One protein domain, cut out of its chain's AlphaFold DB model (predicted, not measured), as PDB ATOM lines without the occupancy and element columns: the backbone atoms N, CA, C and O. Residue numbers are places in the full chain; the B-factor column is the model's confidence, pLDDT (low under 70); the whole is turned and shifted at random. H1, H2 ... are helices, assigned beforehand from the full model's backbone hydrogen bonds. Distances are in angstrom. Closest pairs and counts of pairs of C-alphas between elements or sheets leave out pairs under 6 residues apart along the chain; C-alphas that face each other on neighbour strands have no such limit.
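What this domain is: This is residues 76 to 173 of the 174 residues of an uncharacterized protein of Macrostomum lignano (UniProt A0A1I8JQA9). Helices H1 and H2 follow one another nearly end to end as a long arm with a bend at a tight link, and the third helix, H3, crosses the far part of H2 and folds back the opposite way. The only packing between helices is where residues 119 to 127 of H2 meet residues 148 to 159 of H3; residues 76 to 114 and 161 to 173 stick out from it. The printed part has 98 residues with three named helices, in the order H1, H2, H3, and no named strand, and its class is all helix. The whole is extended, with a radius of gyration of the C-alphas of 22.7 A, and only just flat, spanning 70 by 46 by 18 A.

How they stand to each other: H1, residues 76 to 96, and H2, residues 100 to 128, are close but not clearly touching, with 1 pair of C-alphas within 8 A, that of His 96 and Thr 102 at 7.9 A. They run the same way at a steep tilt of 39 degrees, and their centres are 36.7 A apart. H2 and H3, residues 142 to 171, touch, with 13 pairs of C-alphas within 8 A; the closest C-alphas are those of Ala 123 and Met 152, 5.0 A apart. H2 touches H3 with residues 119 to 127 alone, and H3 touches H2 with residues 148 to 159 alone. H2 and H3 run opposite ways at a steep tilt of 47 degrees, centre to centre 13.1 A. H1 and H3 are apart. In H1 and H2 every O i to N i+4 pair is within hydrogen-bond range, and in H3 25 of 26 are.

Where its parts are: H1 begins at C-alpha 76, at (132.687, 81.527, -0.763), and its 21 residues measure 30.2 A from first to last C-alpha. H2 has 29 residues and measures 41.7 A, from C-alpha 100 at (117.908, 113.910, -8.545) to Phe 128. H3, the longest helix with 30 residues, measures 42.6 A and ends at C-alpha 171, at (117.104, 133.878, -19.768).

The domain as a whole: The two C-alphas farthest apart are those of Ala 76 and Gly 129, 70.6 A. The printed part has no cut. The link from H1 to H2 is tight, with 3 residues; the link from H2 to H3, residues 129 to 141, is long, with 13 residues and no named element. Residues 76 to 114 stand free, of which 76 to 96 belong to H1 and 100 to 114 to H2, and so do residues 161 to 173, of which 161 to 171 belong to H3. The mean pLDDT of the printed part is 84.9; residues 94 to 102 and residue 173 are under 70.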
ATOM      1  N   ALA A  76     132.472  81.293   0.663       77.25
ATOM      2  CA  ALA A  76     132.687  81.527  -0.763       77.25
ATOM      3  C   ALA A  76     131.373  81.844  -1.503       77.25
ATOM      4  O   ALA A  76     131.343  82.762  -2.325       77.25
ATOM      5  N   LEU A  77     130.282  81.135  -1.192       79.12
ATOM      6  CA  LEU A  77     128.960  81.393  -1.770       79.12
ATOM      7  C   LEU A  77     128.434  82.793  -1.421       79.12
ATOM      8  O   LEU A  77     128.014  83.506  -2.331       79.12
ATOM      9  N   GLU A  78     128.519  83.233  -0.160       77.38
ATOM     10  CA  GLU A  78     128.130  84.604   0.215       77.38
ATOM     11  C   GLU A  78     128.969  85.670  -0.507       77.38
ATOM     12  O   GLU A  78     128.422  86.657  -1.004       77.38
ATOM     13  N   MET A  79     130.286  85.463  -0.639       77.19
ATOM     14  CA  MET A  79     131.149  86.382  -1.390       77.19
ATOM     15  C   MET A  79     130.778  86.454  -2.878       77.19
ATOM     16  O   MET A  79     130.770  87.545  -3.454       77.19
ATOM     17  N   ILE A  80     130.445  85.319  -3.503       82.62
ATOM     18  CA  ILE A  80     130.004  85.263  -4.905       82.62
ATOM     19  C   ILE A  80     128.660  85.980  -5.075       82.62
ATOM     20  O   ILE A  80     128.534  86.815  -5.973       82.62
ATOM     21  N   VAL A  81     127.681  85.717  -4.201       85.81
ATOM     22  CA  VAL A  81     126.374  86.396  -4.221       85.81
ATOM     23  C   VAL A  81     126.556  87.906  -4.067       85.81
ATOM     24  O   VAL A  81     126.088  88.660  -4.919       85.81
ATOM     25  N   GLY A  82     127.337  88.358  -3.080       84.12
ATOM     26  CA  GLY A  82     127.627  89.779  -2.875       84.12
ATOM     27  C   GLY A  82     128.330  90.448  -4.066       84.12
ATOM     28  O   GLY A  82     128.017  91.591  -4.406       84.12
ATOM     29  N   MET A  83     129.236  89.745  -4.762       83.75
ATOM     30  CA  MET A  83     129.840  90.252  -6.003       83.75
ATOM     31  C   MET A  83     128.826  90.362  -7.147       83.75
ATOM     32  O   MET A  83     128.840  91.360  -7.876       83.75
ATOM     33  N   VAL A  84     127.940  89.376  -7.314       87.25
ATOM     34  CA  VAL A  84     126.893  89.396  -8.348       87.25
ATOM     35  C   VAL A  84     125.896  90.526  -8.082       87.25
ATOM     36  O   VAL A  84     125.580  91.283  -9.000       87.25
ATOM     37  N   GLU A  85     125.466  90.714  -6.834       86.38
ATOM     38  CA  GLU A  85     124.570  91.804  -6.432       86.38
ATOM     39  C   GLU A  85     125.205  93.186  -6.632       86.38
ATOM     40  O   GLU A  85     124.584  94.068  -7.229       86.38
ATOM     41  N   ALA A  86     126.465  93.371  -6.222       81.56
ATOM     42  CA  ALA A  86     127.198  94.615  -6.450       81.56
ATOM     43  C   ALA A  86     127.353  94.925  -7.950       81.56
ATOM     44  O   ALA A  86     127.179  96.073  -8.370       81.56
ATOM     45  N   THR A  87     127.613  93.902  -8.770       80.19
ATOM     46  CA  THR A  87     127.717  94.026 -10.233       80.19
ATOM     47  C   THR A  87     126.365  94.378 -10.860       80.19
ATOM     48  O   THR A  87     126.283  95.294 -11.678       80.19
ATOM     49  N   ALA A  88     125.283  93.721 -10.436       78.81
ATOM     50  CA  ALA A  88     123.927  94.010 -10.896       78.81
ATOM     51  C   ALA A  88     123.472  95.426 -10.497       78.81
ATOM     52  O   ALA A  88     122.865  96.133 -11.304       78.81
ATOM     53  N   HIS A  89     123.801  95.875  -9.284       77.81
ATOM     54  CA  HIS A  89     123.531  97.235  -8.822       77.81
ATOM     55  C   HIS A  89     124.330  98.276  -9.626       77.81
ATOM     56  O   HIS A  89     123.766  99.282 -10.065       77.81
ATOM     57  N   ALA A  90     125.618  98.025  -9.886       75.06
ATOM     58  CA  ALA A  90     126.450  98.885 -10.727       75.06
ATOM     59  C   ALA A  90     125.915  98.979 -12.167       75.06
ATOM     60  O   ALA A  90     125.797 100.082 -12.700       75.06
ATOM     61  N   ALA A  91     125.510  97.854 -12.766       75.25
ATOM     62  CA  ALA A  91     124.900  97.818 -14.094       75.25
ATOM     63  C   ALA A  91     123.574  98.599 -14.139       75.25
ATOM     64  O   ALA A  91     123.391  99.449 -15.008       75.25
ATOM     65  N   ARG A  92     122.674  98.402 -13.161       72.00
ATOM     66  CA  ARG A  92     121.420  99.173 -13.066       72.00
ATOM     67  C   ARG A  92     121.684 100.676 -12.962       72.00
ATOM     68  O   ARG A  92     121.043 101.436 -13.684       72.00
ATOM     69  N   LYS A  93     122.649 101.085 -12.130       73.38
ATOM     70  CA  LYS A  93     123.070 102.485 -11.956       73.38
ATOM     71  C   LYS A  93     123.702 103.082 -13.221       73.38
ATOM     72  O   LYS A  93     123.527 104.268 -13.481       73.38
ATOM     73  N   ALA A  94     124.414 102.280 -14.014       68.50
ATOM     74  CA  ALA A  94     124.968 102.710 -15.297       68.50
ATOM     75  C   ALA A  94     123.877 102.883 -16.370       68.50
ATOM     76  O   ALA A  94     123.887 103.878 -17.088       68.50
ATOM     77  N   CYS A  95     122.916 101.956 -16.454       67.56
ATOM     78  CA  CYS A  95     121.851 101.997 -17.462       67.56
ATOM     79  C   CYS A  95     120.770 103.058 -17.194       67.56
ATOM     80  O   CYS A  95     120.218 103.597 -18.146       67.56
ATOM     81  N   HIS A  96     120.454 103.348 -15.926       67.06
ATOM     82  CA  HIS A  96     119.338 104.233 -15.553       67.06
ATOM     83  C   HIS A  96     119.787 105.568 -14.936       67.06
ATOM     84  O   HIS A  96     118.947 106.405 -14.619       67.06
ATOM     85  N   GLY A  97     121.093 105.777 -14.741       60.25
ATOM     86  CA  GLY A  97     121.612 106.900 -13.962       60.25
ATOM     87  C   GLY A  97     121.366 106.743 -12.455       60.25
ATOM     88  O   GLY A  97     121.042 105.663 -11.957       60.25
ATOM     89  N   SER A  98     121.577 107.820 -11.690       58.31
ATOM     90  CA  SER A  98     121.351 107.813 -10.236       58.31
ATOM     91  C   SER A  98     121.181 109.219  -9.659       58.31
ATOM     92  O   SER A  98     122.099 110.034  -9.769       58.31
ATOM     93  N   GLY A  99     120.097 109.435  -8.912       63.41
ATOM     94  CA  GLY A  99     119.858 110.634  -8.102       63.41
ATOM     95  C   GLY A  99     119.075 111.727  -8.830       63.41
ATOM     96  O   GLY A  99     118.705 111.563  -9.985       63.41
ATOM     97  N   ALA A 100     118.870 112.866  -8.163       62.41
ATOM     98  CA  ALA A 100     117.908 113.910  -8.545       62.41
ATOM     99  C   ALA A 100     117.955 114.394 -10.012       62.41
ATOM    100  O   ALA A 100     116.950 114.872 -10.527       62.41
ATOM    101  N   HIS A 101     119.083 114.255 -10.721       59.03
ATOM    102  CA  HIS A 101     119.149 114.550 -12.157       59.03
ATOM    103  C   HIS A 101     118.263 113.640 -13.022       59.03
ATOM    104  O   HIS A 101     117.754 114.115 -14.035       59.03
ATOM    105  N   THR A 102     118.049 112.371 -12.652       65.12
ATOM    106  CA  THR A 102     117.115 111.495 -13.380       65.12
ATOM    107  C   THR A 102     115.677 111.921 -13.147       65.12
ATOM    108  O   THR A 102     114.886 111.914 -14.082       65.12
ATOM    109  N   ASP A 103     115.347 112.354 -11.931       71.56
ATOM    110  CA  ASP A 103     113.997 112.793 -11.569       71.56
ATOM    111  C   ASP A 103     113.652 114.114 -12.270       71.56
ATOM    112  O   ASP A 103     112.622 114.205 -12.932       71.56
ATOM    113  N   VAL A 104     114.578 115.081 -12.272       73.00
ATOM    114  CA  VAL A 104     114.447 116.325 -13.051       73.00
ATOM    115  C   VAL A 104     114.333 116.040 -14.553       73.00
ATOM    116  O   VAL A 104     113.488 116.634 -15.220       73.00
ATOM    117  N   LEU A 105     115.135 115.121 -15.106       72.69
ATOM    118  CA  LEU A 105     115.035 114.750 -16.523       72.69
ATOM    119  C   LEU A 105     113.689 114.083 -16.842       72.69
ATOM    120  O   LEU A 105     113.086 114.388 -17.871       72.69
ATOM    121  N   ASN A 106     113.193 113.215 -15.957       76.94
ATOM    122  CA  ASN A 106     111.879 112.587 -16.071       76.94
ATOM    123  C   ASN A 106     110.750 113.626 -16.024       76.94
ATOM    124  O   ASN A 106     109.838 113.556 -16.847       76.94
ATOM    125  N   ASP A 107     110.812 114.604 -15.121       82.31
ATOM    126  CA  ASP A 107     109.795 115.652 -14.989       82.31
ATOM    127  C   ASP A 107     109.800 116.618 -16.182       82.31
ATOM    128  O   ASP A 107     108.738 116.914 -16.735       82.31
ATOM    129  N   VAL A 108     110.978 117.033 -16.664       80.06
ATOM    130  CA  VAL A 108     111.116 117.817 -17.906       80.06
ATOM    131  C   VAL A 108     110.576 117.034 -19.108       80.06
ATOM    132  O   VAL A 108     109.860 117.594 -19.939       80.06
ATOM    133  N   THR A 109     110.849 115.729 -19.183       84.25
ATOM    134  CA  THR A 109     110.358 114.860 -20.266       84.25
ATOM    135  C   THR A 109     108.836 114.702 -20.208       84.25
ATOM    136  O   THR A 109     108.164 114.859 -21.226       84.25
ATOM    137  N   ARG A 110     108.264 114.470 -19.019       85.69
ATOM    138  CA  ARG A 110     106.809 114.424 -18.791       85.69
ATOM    139  C   ARG A 110     106.135 115.734 -19.182       85.69
ATOM    140  O   ARG A 110     105.137 115.706 -19.897       85.69
ATOM    141  N   LEU A 111     106.695 116.871 -18.767       89.38
ATOM    142  CA  LEU A 111     106.191 118.190 -19.138       89.38
ATOM    143  C   LEU A 111     106.229 118.395 -20.660       89.38
ATOM    144  O   LEU A 111     105.247 118.861 -21.231       89.38
ATOM    145  N   GLY A 112     107.316 117.991 -21.326       87.31
ATOM    146  CA  GLY A 112     107.434 118.031 -22.785       87.31
ATOM    147  C   GLY A 112     106.376 117.183 -23.506       87.31
ATOM    148  O   GLY A 112     105.764 117.657 -24.460       87.31
ATOM    149  N   ILE A 113     106.100 115.968 -23.017       87.75
ATOM    150  CA  ILE A 113     105.058 115.077 -23.564       87.75
ATOM    151  C   ILE A 113     103.660 115.700 -23.420       87.75
ATOM    152  O   ILE A 113     102.884 115.696 -24.380       87.75
ATOM    153  N   VAL A 114     103.341 116.265 -22.249       91.38
ATOM    154  CA  VAL A 114     102.056 116.946 -22.008       91.38
ATOM    155  C   VAL A 114     101.912 118.162 -22.926       91.38
ATOM    156  O   VAL A 114     100.930 118.253 -23.658       91.38
ATOM    157  N   GLN A 115     102.924 119.037 -22.983       90.69
ATOM    158  CA  GLN A 115     102.921 120.205 -23.872       90.69
ATOM    159  C   GLN A 115     102.751 119.821 -25.347       90.69
ATOM    160  O   GLN A 115     102.027 120.497 -26.075       90.69
ATOM    161  N   HIS A 116     103.397 118.742 -25.796       90.44
ATOM    162  CA  HIS A 116     103.260 118.268 -27.171       90.44
ATOM    163  C   HIS A 116     101.853 117.718 -27.452       90.44
ATOM    164  O   HIS A 116     101.279 118.011 -28.499       90.44
ATOM    165  N   THR A 117     101.264 116.994 -26.498       90.75
ATOM    166  CA  THR A 117      99.896 116.461 -26.606       90.75
ATOM    167  C   THR A 117      98.856 117.585 -26.661       90.75
ATOM    168  O   THR A 117      97.922 117.530 -27.463       90.75
ATOM    169  N   ASP A 118      99.024 118.635 -25.857       91.81
ATOM    170  CA  ASP A 118      98.143 119.808 -25.883       91.81
ATOM    171  C   ASP A 118      98.327 120.639 -27.165       91.81
ATOM    172  O   ASP A 118      97.350 121.146 -27.723       91.81
ATOM    173  N   ASP A 119      99.551 120.729 -27.697       92.38
ATOM    174  CA  ASP A 119      99.803 121.349 -29.000       92.38
ATOM    175  C   ASP A 119      99.126 120.603 -30.152       92.38
ATOM    176  O   ASP A 119      98.522 121.264 -30.998       92.38
ATOM    177  N   MET A 120      99.191 119.266 -30.167       90.12
ATOM    178  CA  MET A 120      98.493 118.421 -31.143       90.12
ATOM    179  C   MET A 120      96.980 118.661 -31.086       90.12
ATOM    180  O   MET A 120      96.380 119.045 -32.088       90.12
ATOM    181  N   ARG A 121      96.374 118.568 -29.895       91.81
ATOM    182  CA  ARG A 121      94.928 118.790 -29.689       91.81
ATOM    183  C   ARG A 121      94.465 120.183 -30.108       91.81
ATOM    184  O   ARG A 121      93.376 120.340 -30.658       91.81
ATOM    185  N   ASP A 122      95.262 121.212 -29.843       92.56
ATOM    186  CA  ASP A 122      94.955 122.578 -30.269       92.56
ATOM    187  C   ASP A 122      95.171 122.796 -31.775       92.56
ATOM    188  O   ASP A 122      94.495 123.644 -32.362       92.56
ATOM    189  N   ALA A 123      96.112 122.080 -32.398       92.56
ATOM    190  CA  ALA A 123      96.309 122.098 -33.843       92.56
ATOM    191  C   ALA A 123      95.142 121.400 -34.556       92.56
ATOM    192  O   ALA A 123      94.580 121.974 -35.485       92.56
ATOM    193  N   GLU A 124      94.695 120.244 -34.058       92.06
ATOM    194  CA  GLU A 124      93.479 119.567 -34.518       92.06
ATOM    195  C   GLU A 124      92.259 120.492 -34.430       92.06
ATOM    196  O   GLU A 124      91.592 120.725 -35.437       92.06
ATOM    197  N   ARG A 125      92.012 121.122 -33.267       93.56
ATOM    198  CA  ARG A 125      90.903 122.084 -33.115       93.56
ATOM    199  C   ARG A 125      90.990 123.261 -34.087       93.56
ATOM    200  O   ARG A 125      89.953 123.723 -34.550       93.56
ATOM    201  N   GLN A 126      92.188 123.755 -34.397       91.81
ATOM    202  CA  GLN A 126      92.374 124.854 -35.355       91.81
ATOM    203  C   GLN A 126      92.188 124.425 -36.816       91.81
ATOM    204  O   GLN A 126      91.756 125.241 -37.627       91.81
ATOM    205  N   VAL A 127      92.511 123.177 -37.162       92.06
ATOM    206  CA  VAL A 127      92.430 122.665 -38.540       92.06
ATOM    207  C   VAL A 127      91.053 122.074 -38.860       92.06
ATOM    208  O   VAL A 127      90.530 122.316 -39.945       92.06
ATOM    209  N   PHE A 128      90.450 121.348 -37.917       89.94
ATOM    210  CA  PHE A 128      89.203 120.592 -38.095       89.94
ATOM    211  C   PHE A 128      88.010 121.152 -37.303       89.94
ATOM    212  O   PHE A 128      86.906 120.617 -37.389       89.94
ATOM    213  N   GLY A 129      88.207 122.187 -36.477       91.31
ATOM    214  CA  GLY A 129      87.174 122.727 -35.577       91.31
ATOM    215  C   GLY A 129      86.872 121.850 -34.351       91.31
ATOM    216  O   GLY A 129      86.102 122.252 -33.479       91.31
ATOM    217  N   ARG A 130      87.483 120.664 -34.255       91.69
ATOM    218  CA  ARG A 130      87.339 119.698 -33.158       91.69
ATOM    219  C   ARG A 130      88.620 118.888 -32.968       91.69
ATOM    220  O   ARG A 130      89.486 118.891 -33.833       91.69
ATOM    221  N   VAL A 131      88.705 118.185 -31.843       89.62
ATOM    222  CA  VAL A 131      89.694 117.116 -31.630       89.62
ATOM    223  C   VAL A 131      89.278 115.911 -32.485       89.62
ATOM    224  O   VAL A 131      88.077 115.623 -32.601       89.62
ATOM    225  N   LEU A 132      90.242 115.249 -33.121       89.00
ATOM    226  CA  LEU A 132      90.001 114.040 -33.906       89.00
ATOM    227  C   LEU A 132      89.867 112.814 -32.993       89.00
ATOM    228  O   LEU A 132      90.295 112.814 -31.838       89.00
ATOM    229  N   ARG A 133      89.247 111.749 -33.503       90.62
ATOM    230  CA  ARG A 133      89.315 110.427 -32.871       90.62
ATOM    231  C   ARG A 133      90.646 109.760 -33.214       90.62
ATOM    232  O   ARG A 133      91.252 110.044 -34.245       90.62
ATOM    233  N   GLU A 134      91.085 108.845 -32.357       87.31
ATOM    234  CA  GLU A 134      92.258 108.008 -32.624       87.31
ATOM    235  C   GLU A 134      92.070 107.255 -33.954       87.31
ATOM    236  O   GLU A 134      91.017 106.664 -34.184       87.31
ATOM    237  N   GLY A 135      93.060 107.336 -34.849       86.81
ATOM    238  CA  GLY A 135      93.011 106.757 -36.200       86.81
ATOM    239  C   GLY A 135      92.232 107.560 -37.255       86.81
ATOM    240  O   GLY A 135      92.425 107.326 -38.442       86.81
ATOM    241  N   GLU A 136      91.424 108.559 -36.882       88.88
ATOM    242  CA  GLU A 136      90.556 109.281 -37.835       88.88
ATOM    243  C   GLU A 136      91.344 110.025 -38.928       88.88
ATOM    244  O   GLU A 136      90.910 110.076 -40.073       88.88
ATOM    245  N   LEU A 137      92.528 110.555 -38.598       88.25
ATOM    246  CA  LEU A 137      93.446 111.170 -39.567       88.25
ATOM    247  C   LEU A 137      94.046 110.145 -40.546       88.25
ATOM    248  O   LEU A 137      94.403 110.494 -41.671       88.25
ATOM    249  N   ASP A 138      94.195 108.891 -40.116       88.81
ATOM    250  CA  ASP A 138      94.768 107.814 -40.923       88.81
ATOM    251  C   ASP A 138      93.755 107.191 -41.887       88.81
ATOM    252  O   ASP A 138      94.160 106.691 -42.934       88.81
ATOM    253  N   GLU A 139      92.462 107.280 -41.564       91.62
ATOM    254  CA  GLU A 139      91.337 106.885 -42.421       91.62
ATOM    255  C   GLU A 139      91.011 107.918 -43.523       91.62
ATOM    256  O   GLU A 139      90.230 107.625 -44.432       91.62
ATOM    257  N   MET A 140      91.598 109.122 -43.473       90.00
ATOM    258  CA  MET A 140      91.412 110.159 -44.498       90.00
ATOM    259  C   MET A 140      92.104 109.810 -45.824       90.00
ATOM    260  O   MET A 140      93.094 109.079 -45.863       90.00
ATOM    261  N   GLU A 141      91.634 110.407 -46.925       93.38
ATOM    262  CA  GLU A 141      92.326 110.314 -48.214       93.38
ATOM    263  C   GLU A 141      93.755 110.879 -48.103       93.38
ATOM    264  O   GLU A 141      93.971 111.955 -47.549       93.38
ATOM    265  N   GLU A 142      94.742 110.168 -48.653       90.56
ATOM    266  CA  GLU A 142      96.176 110.500 -48.557       90.56
ATOM    267  C   GLU A 142      96.520 111.918 -49.071       90.56
ATOM    268  O   GLU A 142      97.481 112.540 -48.610       90.56
ATOM    269  N   SER A 143      95.727 112.445 -50.007       90.62
ATOM    270  CA  SER A 143      95.810 113.815 -50.527       90.62
ATOM    271  C   SER A 143      95.508 114.854 -49.433       90.62
ATOM    272  O   SER A 143      96.358 115.685 -49.097       90.62
ATOM    273  N   ASP A 144      94.328 114.752 -48.827       89.44
ATOM    274  CA  ASP A 144      93.844 115.593 -47.736       89.44
ATOM    275  C   ASP A 144      94.667 115.403 -46.460       89.44
ATOM    276  O   ASP A 144      95.046 116.381 -45.811       89.44
ATOM    277  N   LYS A 145      95.018 114.156 -46.128       91.44
ATOM    278  CA  LYS A 145      95.842 113.799 -44.968       91.44
ATOM    279  C   LYS A 145      97.142 114.598 -44.933       91.44
ATOM    280  O   LYS A 145      97.484 115.159 -43.890       91.44
ATOM    281  N   ARG A 146      97.842 114.713 -46.068       91.81
ATOM    282  CA  ARG A 146      99.070 115.521 -46.189       91.81
ATOM    283  C   ARG A 146      98.794 117.002 -45.960       91.81
ATOM    284  O   ARG A 146      99.449 117.616 -45.125       91.81
ATOM    285  N   VAL A 147      97.779 117.554 -46.627       93.12
ATOM    286  CA  VAL A 147      97.402 118.972 -46.502       93.12
ATOM    287  C   VAL A 147      97.029 119.338 -45.060       93.12
ATOM    288  O   VAL A 147      97.407 120.407 -44.577       93.12
ATOM    289  N   PHE A 148      96.296 118.478 -44.355       91.44
ATOM    290  CA  PHE A 148      95.928 118.711 -42.960       91.44
ATOM    291  C   PHE A 148      97.096 118.481 -41.994       91.44
ATOM    292  O   PHE A 148      97.282 119.291 -41.085       91.44
ATOM    293  N   THR A 149      97.931 117.466 -42.224       92.44
ATOM    294  CA  THR A 149      99.149 117.225 -41.429       92.44
ATOM    295  C   THR A 149     100.121 118.400 -41.531       92.44
ATOM    296  O   THR A 149     100.589 118.886 -40.503       92.44
ATOM    297  N   ASP A 150     100.349 118.940 -42.732       93.94
ATOM    298  CA  ASP A 150     101.188 120.126 -42.939       93.94
ATOM    299  C   ASP A 150     100.629 121.358 -42.210       93.94
ATOM    300  O   ASP A 150     101.376 122.088 -41.552       93.94
ATOM    301  N   LYS A 151      99.306 121.584 -42.262       93.56
ATOM    302  CA  LYS A 151      98.648 122.676 -41.521       93.56
ATOM    303  C   LYS A 151      98.820 122.524 -40.008       93.56
ATOM    304  O   LYS A 151      99.175 123.498 -39.342       93.56
ATOM    305  N   MET A 152      98.612 121.323 -39.462       93.44
ATOM    306  CA  MET A 152      98.831 121.054 -38.036       93.44
ATOM    307  C   MET A 152     100.297 121.275 -37.651       93.44
ATOM    308  O   MET A 152     100.582 121.982 -36.685       93.44
ATOM    309  N   MET A 153     101.233 120.754 -38.449       93.88
ATOM    310  CA  MET A 153     102.670 120.896 -38.221       93.88
ATOM    311  C   MET A 153     103.108 122.369 -38.211       93.88
ATOM    312  O   MET A 153     103.847 122.785 -37.320       93.88
ATOM    313  N   GLN A 154     102.600 123.200 -39.128       94.62
ATOM    314  CA  GLN A 154     102.870 124.645 -39.135       94.62
ATOM    315  C   GLN A 154     102.388 125.350 -37.855       94.62
ATOM    316  O   GLN A 154     103.074 126.244 -37.347       94.62
ATOM    317  N   ILE A 155     101.232 124.951 -37.311       92.75
ATOM    318  CA  ILE A 155     100.698 125.487 -36.048       92.75
ATOM    319  C   ILE A 155     101.585 125.064 -34.869       92.75
ATOM    320  O   ILE A 155     101.957 125.908 -34.048       92.75
ATOM    321  N   ILE A 156     101.980 123.789 -34.813       91.69
ATOM    322  CA  ILE A 156     102.842 123.238 -33.757       91.69
ATOM    323  C   ILE A 156     104.219 123.910 -33.785       91.69
ATOM    324  O   ILE A 156     104.659 124.432 -32.763       91.69
ATOM    325  N   ILE A 157     104.868 124.010 -34.951       92.94
ATOM    326  CA  ILE A 157     106.161 124.700 -35.114       92.94
ATOM    327  C   ILE A 157     106.067 126.156 -34.638       92.94
ATOM    328  O   ILE A 157     106.941 126.625 -33.905       92.94
ATOM    329  N   ARG A 158     104.991 126.875 -34.992       93.12
ATOM    330  CA  ARG A 158     104.768 128.254 -34.528       93.12
ATOM    331  C   ARG A 158     104.676 128.327 -33.000       93.12
ATOM    332  O   ARG A 158     105.302 129.203 -32.404       93.12
ATOM    333  N   LYS A 159     103.938 127.412 -32.363       91.75
ATOM    334  CA  LYS A 159     103.811 127.344 -30.898       91.75
ATOM    335  C   LYS A 159     105.124 126.980 -30.197       91.75
ATOM    336  O   LYS A 159     105.479 127.636 -29.220       91.75
ATOM    337  N   VAL A 160     105.855 125.987 -30.709       91.12
ATOM    338  CA  VAL A 160     107.174 125.570 -30.200       91.12
ATOM    339  C   VAL A 160     108.155 126.741 -30.254       91.12
ATOM    340  O   VAL A 160     108.773 127.070 -29.243       91.12
ATOM    341  N   ASN A 161     108.228 127.442 -31.390       92.00
ATOM    342  CA  ASN A 161     109.073 128.628 -31.537       92.00
ATOM    343  C   ASN A 161     108.649 129.763 -30.587       92.00
ATOM    344  O   ASN A 161     109.506 130.409 -29.993       92.00
ATOM    345  N   ALA A 162     107.346 129.970 -30.371       91.81
ATOM    346  CA  ALA A 162     106.836 130.963 -29.421       91.81
ATOM    347  C   ALA A 162     107.051 130.590 -27.936       91.81
ATOM    348  O   ALA A 162     107.048 131.476 -27.079       91.81
ATOM    349  N   ARG A 163     107.222 129.305 -27.590       90.19
ATOM    350  CA  ARG A 163     107.739 128.893 -26.268       90.19
ATOM    351  C   ARG A 163     109.233 129.181 -26.176       90.19
ATOM    352  O   ARG A 163     109.609 130.030 -25.379       90.19
ATOM    353  N   ARG A 164     110.030 128.637 -27.100       89.56
ATOM    354  CA  ARG A 164     111.488 128.829 -27.140       89.56
ATOM    355  C   ARG A 164     111.904 130.304 -27.093       89.56
ATOM    356  O   ARG A 164     112.864 130.644 -26.415       89.56
ATOM    357  N   GLN A 165     111.180 131.184 -27.786       91.56
ATOM    358  CA  GLN A 165     111.441 132.623 -27.742       91.56
ATOM    359  C   GLN A 165     111.184 133.220 -26.349       91.56
ATOM    360  O   GLN A 165     111.998 134.001 -25.871       91.56
ATOM    361  N   ARG A 166     110.096 132.824 -25.669       90.19
ATOM    362  CA  ARG A 166     109.820 133.250 -24.285       90.19
ATOM    363  C   ARG A 166     110.869 132.733 -23.308       90.19
ATOM    364  O   ARG A 166     111.231 133.472 -22.402       90.19
ATOM    365  N   ASP A 167     111.361 131.516 -23.508       88.25
ATOM    366  CA  ASP A 167     112.409 130.933 -22.668       88.25
ATOM    367  C   ASP A 167     113.715 131.739 -22.817       88.25
ATOM    368  O   ASP A 167     114.230 132.257 -21.828       88.25
ATOM    369  N   LEU A 168     114.149 132.008 -24.057       88.00
ATOM    370  CA  LEU A 168     115.302 132.873 -24.363       88.00
ATOM    371  C   LEU A 168     115.139 134.318 -23.851       88.00
ATOM    372  O   LEU A 168     116.112 134.953 -23.449       88.00
ATOM    373  N   ASP A 169     113.928 134.874 -23.884       90.81
ATOM    374  CA  ASP A 169     113.653 136.231 -23.392       90.81
ATOM    375  C   ASP A 169     113.491 136.297 -21.865       90.81
ATOM    376  O   ASP A 169     113.533 137.387 -21.288       90.81
ATOM    377  N   ASN A 170     113.321 135.152 -21.200       86.75
ATOM    378  CA  ASN A 170     113.408 135.028 -19.748       86.75
ATOM    379  C   ASN A 170     114.861 134.827 -19.298       86.75
ATOM    380  O   ASN A 170     115.262 135.464 -18.330       86.75
ATOM    381  N   GLU A 171     115.661 134.036 -20.021       79.88
ATOM    382  CA  GLU A 171     117.104 133.878 -19.768       79.88
ATOM    383  C   GLU A 171     117.844 135.224 -19.810       79.88
ATOM    384  O   GLU A 171     118.621 135.516 -18.913       79.88
ATOM    385  N   LYS A 172     117.543 136.100 -20.781       77.69
ATOM    386  CA  LYS A 172     118.161 137.441 -20.907       77.69
ATOM    387  C   LYS A 172     117.813 138.445 -19.795       77.69
ATOM    388  O   LYS A 172     118.310 139.570 -19.836       77.69
ATOM    389  N   LYS A 173     116.891 138.118 -18.884       68.62
ATOM    390  CA  LYS A 173     116.478 139.009 -17.777       68.62
ATOM    391  C   LYS A 173     117.234 138.739 -16.474       68.62
ATOM    392  O   LYS A 173     117.015 139.477 -15.514       68.62
TER     393      LYS A 173